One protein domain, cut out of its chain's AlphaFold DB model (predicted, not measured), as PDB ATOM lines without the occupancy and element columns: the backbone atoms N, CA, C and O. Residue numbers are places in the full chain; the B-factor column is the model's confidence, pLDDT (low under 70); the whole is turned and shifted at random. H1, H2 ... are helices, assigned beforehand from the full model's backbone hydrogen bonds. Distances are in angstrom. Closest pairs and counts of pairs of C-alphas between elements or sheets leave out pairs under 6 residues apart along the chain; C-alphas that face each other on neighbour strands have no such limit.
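AT A GLANCE: This is residues 2 to 51 of the 69 residues of a protein of Acidobacteria bacterium (UniProt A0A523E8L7). A long free arm sticks out from one helix set crosswise at its base: H2 meets H1 at a corner close to a right angle, and residues 29 to 51, with most of H2 and the short H3, stand free. The printed part has 50 residues with three named helices, in the order H1, H2, H3, and no named strand; the class is all helix. It is extended, with a radius of gyration of the C-alphas of 16.9 A and spans of 50 by 22 by 16 A.

HOW THE PARTS SIT: H2, residues 24 to 37, touches H1, residues 10 to 19, with residues 24 to 27 alone. The closest C-alphas, those of Ala 17 and Leu 24, are 5.3 A apart. Their lines are about perpendicular, at 88 degrees. H3, residues 43 to 47, is apart from H1 and H2. In H1, H2 and H3 every O i to N i+4 pair is within hydrogen-bond range.

IN THESE COORDINATES: H2 is 19.9 A long from C-alpha 24 at (-8.550, 21.416, -12.146) to C-alpha 37. H1 is 14.3 A long and begins at C-alpha 10, (-9.948, 20.006, -3.147). H3 is 6.2 A long and ends at C-alpha 47, (-27.454, -8.037, -29.304).

THE WHOLE: The C-alphas farthest apart, those of Pro 11 and Leu 51, are 50.2 A apart. The printed part has no cut, and both links are tight. Mean pLDDT of the printed part is 88.2; residues 38 to 39 are under 70.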
ATOM      1  N   PRO A   2     -21.091  23.081 -13.126       83.44
ATOM      2  CA  PRO A   2     -20.718  23.180 -11.717       83.44
ATOM      3  C   PRO A   2     -20.713  21.784 -11.079       83.44
ATOM      4  O   PRO A   2     -21.643  21.007 -11.278       83.44
ATOM      5  N   VAL A   3     -19.654  21.470 -10.334       85.50
ATOM      6  CA  VAL A   3     -19.497  20.211  -9.598       85.50
ATOM      7  C   VAL A   3     -19.229  20.512  -8.131       85.50
ATOM      8  O   VAL A   3     -18.479  21.435  -7.808       85.50
ATOM      9  N   THR A   4     -19.837  19.729  -7.247       90.50
ATOM     10  CA  THR A   4     -19.573  19.806  -5.811       90.50
ATOM     11  C   THR A   4     -18.503  18.784  -5.466       90.50
ATOM     12  O   THR A   4     -18.660  17.599  -5.745       90.50
ATOM     13  N   ILE A   5     -17.409  19.257  -4.879       88.19
ATOM     14  CA  ILE A   5     -16.268  18.435  -4.474       88.19
ATOM     15  C   ILE A   5     -16.146  18.550  -2.961       88.19
ATOM     16  O   ILE A   5     -16.290  19.647  -2.414       88.19
ATOM     17  N   ASP A   6     -15.859  17.431  -2.302       93.81
ATOM     18  CA  ASP A   6     -15.526  17.436  -0.882       93.81
ATOM     19  C   ASP A   6     -14.364  18.408  -0.615       93.81
ATOM     20  O   ASP A   6     -13.341  18.417  -1.312       93.81
ATOM     21  N   LYS A   7     -14.531  19.251   0.404       92.75
ATOM     22  CA  LYS A   7     -13.562  20.281   0.773       92.75
ATOM     23  C   LYS A   7     -12.198  19.677   1.105       92.75
ATOM     24  O   LYS A   7     -11.182  20.313   0.833       92.75
ATOM     25  N   GLU A   8     -12.169  18.458   1.638       95.38
ATOM     26  CA  GLU A   8     -10.930  17.756   1.991       95.38
ATOM     27  C   GLU A   8     -10.161  17.243   0.765       95.38
ATOM     28  O   GLU A   8      -8.938  17.094   0.798       95.38
ATOM     29  N   LEU A   9     -10.860  17.013  -0.350       92.81
ATOM     30  CA  LEU A   9     -10.270  16.509  -1.594       92.81
ATOM     31  C   LEU A   9      -9.763  17.631  -2.503       92.81
ATOM     32  O   LEU A   9      -8.896  17.406  -3.350       92.81
ATOM     33  N   LEU A  10     -10.265  18.851  -2.311       93.56
ATOM     34  CA  LEU A  10      -9.948  20.006  -3.147       93.56
ATOM     35  C   LEU A  10      -8.442  20.340  -3.214       93.56
ATOM     36  O   LEU A  10      -7.961  20.612  -4.319       93.56
ATOM     37  N   PRO A  11      -7.671  20.316  -2.102       95.19
ATOM     38  CA  PRO A  11      -6.230  20.573  -2.140       95.19
ATOM     39  C   PRO A  11      -5.484  19.526  -2.969       95.19
ATOM     40  O   PRO A  11      -4.760  19.881  -3.897       95.19
ATOM     41  N   LYS A  12      -5.752  18.239  -2.708       95.06
ATOM     42  CA  LYS A  12      -5.118  17.114  -3.409       95.06
ATOM     43  C   LYS A  12      -5.426  17.132  -4.904       95.06
ATOM     44  O   LYS A  12      -4.534  16.948  -5.725       95.06
ATOM     45  N   ALA A  13      -6.677  17.412  -5.272       93.06
ATOM     46  CA  ALA A  13      -7.083  17.494  -6.671       93.06
ATOM     47  C   ALA A  13      -6.383  18.648  -7.411       93.06
ATOM     48  O   ALA A  13      -5.966  18.492  -8.559       93.06
ATOM     49  N   LYS A  14      -6.206  19.803  -6.753       94.81
ATOM     50  CA  LYS A  14      -5.470  20.944  -7.320       94.81
ATOM     51  C   LYS A  14      -3.977  20.663  -7.466       94.81
ATOM     52  O   LYS A  14      -3.401  21.031  -8.486       94.81
ATOM     53  N   GLU A  15      -3.359  20.033  -6.471       96.69
ATOM     54  CA  GLU A  15      -1.954  19.616  -6.543       96.69
ATOM     55  C   GLU A  15      -1.732  18.630  -7.685       96.69
ATOM     56  O   GLU A  15      -0.810  18.808  -8.479       96.69
ATOM     57  N   HIS A  16      -2.627  17.652  -7.827       95.88
ATOM     58  CA  HIS A  16      -2.563  16.694  -8.918       95.88
ATOM     59  C   HIS A  16      -2.704  17.376 -10.286       95.88
ATOM     60  O   HIS A  16      -1.848  17.186 -11.148       95.88
ATOM     61  N   ALA A  17      -3.698  18.252 -10.467       95.94
ATOM     62  CA  ALA A  17      -3.851  19.026 -11.701       95.94
ATOM     63  C   ALA A  17      -2.590  19.852 -12.026       95.94
ATOM     64  O   ALA A  17      -2.103  19.830 -13.155       95.94
ATOM     65  N   ARG A  18      -1.996  20.502 -11.014       96.31
ATOM     66  CA  ARG A  18      -0.749  21.264 -11.165       96.31
ATOM     67  C   ARG A  18       0.432  20.372 -11.556       96.31
ATOM     68  O   ARG A  18       1.209  20.782 -12.412       96.31
ATOM     69  N   SER A  19       0.559  19.171 -10.983       97.31
ATOM     70  CA  SER A  19       1.613  18.212 -11.364       97.31
ATOM     71  C   SER A  19       1.510  17.759 -12.823       97.31
ATOM     72  O   SER A  19       2.524  17.455 -13.443       97.31
ATOM     73  N   LEU A  20       0.298  17.782 -13.382       96.12
ATOM     74  CA  LEU A  20       0.011  17.467 -14.780       96.12
ATOM     75  C   LEU A  20       0.062  18.705 -15.695       96.12
ATOM     76  O   LEU A  20      -0.177  18.589 -16.892       96.12
ATOM     77  N   GLY A  21       0.351  19.894 -15.153       97.31
ATOM     78  CA  GLY A  21       0.403  21.145 -15.915       97.31
ATOM     79  C   GLY A  21      -0.956  21.631 -16.432       97.31
ATOM     80  O   GLY A  21      -1.000  22.482 -17.319       97.31
ATOM     81  N   VAL A  22      -2.064  21.116 -15.892       97.06
ATOM     82  CA  VAL A  22      -3.430  21.448 -16.325       97.06
ATOM     83  C   VAL A  22      -4.224  22.123 -15.215       97.06
ATOM     84  O   VAL A  22      -3.887  22.071 -14.030       97.06
ATOM     85  N   SER A  23      -5.323  22.776 -15.587       96.19
ATOM     86  CA  SER A  23      -6.276  23.282 -14.601       96.19
ATOM     87  C   SER A  23      -7.111  22.148 -13.995       96.19
ATOM     88  O   SER A  23      -7.364  21.124 -14.632       96.19
ATOM     89  N   LEU A  24      -7.619  22.358 -12.777       93.31
ATOM     90  CA  LEU A  24      -8.550  21.416 -12.146       93.31
ATOM     91  C   LEU A  24      -9.812  21.195 -13.002       93.31
ATOM     92  O   LEU A  24     -10.308  20.078 -13.071       93.31
ATOM     93  N   SER A  25     -10.310  22.236 -13.679       93.62
ATOM     94  CA  SER A  25     -11.477  22.112 -14.565       93.62
ATOM     95  C   SER A  25     -11.191  21.190 -15.749       93.62
ATOM     96  O   SER A  25     -12.000  20.317 -16.039       93.62
ATOM     97  N   GLN A  26     -10.027  21.333 -16.392       94.06
ATOM     98  CA  GLN A  26      -9.619  20.444 -17.484       94.06
ATOM     99  C   GLN A  26      -9.463  18.999 -17.013       94.06
ATOM    100  O   GLN A  26      -9.932  18.091 -17.690       94.06
ATOM    101  N   LEU A  27      -8.852  18.789 -15.842       94.56
ATOM    102  CA  LEU A  27      -8.711  17.455 -15.258       94.56
ATOM    103  C   LEU A  27     -10.078  16.787 -15.037       94.56
ATOM    104  O   LEU A  27     -10.261  15.622 -15.378       94.56
ATOM    105  N   ILE A  28     -11.048  17.534 -14.499       92.94
ATOM    106  CA  ILE A  28     -12.411  17.039 -14.270       92.94
ATOM    107  C   ILE A  28     -13.117  16.751 -15.595       92.94
ATOM    108  O   ILE A  28     -13.752  15.710 -15.734       92.94
ATOM    109  N   GLU A  29     -13.013  17.647 -16.574       92.19
ATOM    110  CA  GLU A  29     -13.626  17.438 -17.887       92.19
ATOM    111  C   GLU A  29     -13.066  16.212 -18.603       92.19
ATOM    112  O   GLU A  29     -13.838  15.469 -19.206       92.19
ATOM    113  N   GLN A  30     -11.753  15.986 -18.528       91.69
ATOM    114  CA  GLN A  30     -11.130  14.804 -19.112       91.69
ATOM    115  C   GLN A  30     -11.628  13.534 -18.420       91.69
ATOM    116  O   GLN A  30     -12.128  12.639 -19.090       91.69
ATOM    117  N   ALA A  31     -11.604  13.494 -17.086       89.50
ATOM    118  CA  ALA A  31     -12.087  12.339 -16.333       89.50
ATOM    119  C   ALA A  31     -13.568  12.027 -16.623       89.50
ATOM    120  O   ALA A  31     -13.953  10.865 -16.729       89.50
ATOM    121  N   LEU A  32     -14.410  13.055 -16.781       88.94
ATOM    122  CA  LEU A  32     -15.813  12.875 -17.157       88.94
ATOM    123  C   LEU A  32     -15.969  12.327 -18.580       88.94
ATOM    124  O   LEU A  32     -16.829  11.472 -18.793       88.94
ATOM    125  N   ARG A  33     -15.148  12.782 -19.536       87.81
ATOM    126  CA  ARG A  33     -15.126  12.215 -20.894       87.81
ATOM    127  C   ARG A  33     -14.711  10.756 -20.860       87.81
ATOM    128  O   ARG A  33     -15.461   9.933 -21.367       87.81
ATOM    129  N   ASP A  34     -13.618  10.434 -20.179       89.44
ATOM    130  CA  ASP A  34     -13.099   9.069 -20.081       89.44
ATOM    131  C   ASP A  34     -14.132   8.119 -19.450       89.44
ATOM    132  O   ASP A  34     -14.330   6.998 -19.914       89.44
ATOM    133  N   LEU A  35     -14.860   8.580 -18.425       84.88
ATOM    134  CA  LEU A  35     -15.962   7.826 -17.819       84.88
ATOM    135  C   LEU A  35     -17.158   7.654 -18.763       84.88
ATOM    136  O   LEU A  35     -17.828   6.625 -18.708       84.88
ATOM    137  N   SER A  36     -17.448   8.643 -19.607       79.62
ATOM    138  CA  SER A  36     -18.519   8.551 -20.607       79.62
ATOM    139  C   SER A  36     -18.133   7.710 -21.828       79.62
ATOM    140  O   SER A  36     -18.998   7.101 -22.453       79.62
ATOM    141  N   GLU A  37     -16.840   7.649 -22.137       77.75
ATOM    142  CA  GLU A  37     -16.249   6.818 -23.184       77.75
ATOM    143  C   GLU A  37     -15.944   5.399 -22.701       77.75
ATOM    144  O   GLU A  37     -15.646   4.535 -23.529       77.75
ATOM    145  N   ALA A  38     -16.061   5.125 -21.392       62.22
ATOM    146  CA  ALA A  38     -15.976   3.783 -20.839       62.22
ATOM    147  C   ALA A  38     -16.932   2.873 -21.619       62.22
ATOM    148  O   ALA A  38     -18.156   2.998 -21.543       62.22
ATOM    149  N   VAL A  39     -16.323   2.003 -22.425       66.44
ATOM    150  CA  VAL A  39     -16.928   1.285 -23.544       66.44
ATOM    151  C   VAL A  39     -18.077   0.414 -23.048       66.44
ATOM    152  O   VAL A  39     -17.908  -0.753 -22.694       66.44
ATOM    153  N   ALA A  40     -19.283   0.973 -23.026       71.12
ATOM    154  CA  ALA A  40     -20.476   0.156 -23.014       71.12
ATOM    155  C   ALA A  40     -20.494  -0.590 -24.354       71.12
ATOM    156  O   ALA A  40     -20.325   0.054 -25.395       71.12
ATOM    157  N   PRO A  41     -20.694  -1.921 -24.369       75.31
ATOM    158  CA  PRO A  41     -20.800  -2.637 -25.626       75.31
ATOM    159  C   PRO A  41     -21.895  -1.971 -26.459       75.31
ATOM    160  O   PRO A  41     -23.007  -1.718 -25.972       75.31
ATOM    161  N   SER A  42     -21.556  -1.645 -27.703       79.50
ATOM    162  CA  SER A  42     -22.469  -1.052 -28.668       79.50
ATOM    163  C   SER A  42     -23.738  -1.895 -28.776       79.50
ATOM    164  O   SER A  42     -23.761  -3.085 -28.440       79.50
ATOM    165  N   PHE A  43     -24.824  -1.302 -29.274       77.31
ATOM    166  CA  PHE A  43     -26.068  -2.041 -29.506       77.31
ATOM    167  C   PHE A  43     -25.808  -3.355 -30.266       77.31
ATOM    168  O   PHE A  43     -26.248  -4.425 -29.844       77.31
ATOM    169  N   SER A  44     -25.008  -3.286 -31.330       83.75
ATOM    170  CA  SER A  44     -24.623  -4.445 -32.130       83.75
ATOM    171  C   SER A  44     -23.875  -5.498 -31.313       83.75
ATOM    172  O   SER A  44     -24.193  -6.676 -31.423       83.75
ATOM    173  N   GLU A  45     -22.920  -5.113 -30.465       84.19
ATOM    174  CA  GLU A  45     -22.180  -6.050 -29.604       84.19
ATOM    175  C   GLU A  45     -23.066  -6.681 -28.528       84.19
ATOM    176  O   GLU A  45     -22.955  -7.874 -28.247       84.19
ATOM    177  N   ARG A  46     -24.001  -5.911 -27.959       81.44
ATOM    178  CA  ARG A  46     -24.936  -6.406 -26.939       81.44
ATOM    179  C   ARG A  46     -25.902  -7.449 -27.483       81.44
ATOM    180  O   ARG A  46     -26.258  -8.372 -26.747       81.44
ATOM    181  N   TRP A  47     -26.335  -7.287 -28.731       82.56
ATOM    182  CA  TRP A  47     -27.454  -8.037 -29.304       82.56
ATOM    183  C   TRP A  47     -27.065  -9.043 -30.395       82.56
ATOM    184  O   TRP A  47     -27.906  -9.866 -30.778       82.56
ATOM    185  N   ARG A  48     -25.806  -9.054 -30.863       85.19
ATOM    186  CA  ARG A  48     -25.302 -10.048 -31.829       85.19
ATOM    187  C   ARG A  48     -25.558 -11.468 -31.315       85.19
ATOM    188  O   ARG A  48     -25.147 -11.826 -30.217       85.19
ATOM    189  N   GLY A  49     -26.277 -12.269 -32.101       82.88
ATOM    190  CA  GLY A  49     -26.631 -13.656 -31.765       82.88
ATOM    191  C   GLY A  49     -27.704 -13.829 -30.677       82.88
ATOM    192  O   GLY A  49     -28.161 -14.948 -30.459       82.88
ATOM    193  N   LYS A  50     -28.138 -12.749 -30.009       83.56
ATOM    194  CA  LYS A  50     -29.201 -12.774 -28.983       83.56
ATOM    195  C   LYS A  50     -30.563 -12.340 -29.517       83.56
ATOM    196  O   LYS A  50     -31.584 -12.664 -28.918       83.56
ATOM    197  N   LEU A  51     -30.586 -11.625 -30.641       79.31
ATOM    198  CA  LEU A  51     -31.813 -11.289 -31.355       79.31
ATOM    199  C   LEU A  51     -32.477 -12.566 -31.881       79.31
ATOM    200  O   LEU A  51     -31.945 -13.241 -32.760       79.31
TER     201      LEU A  51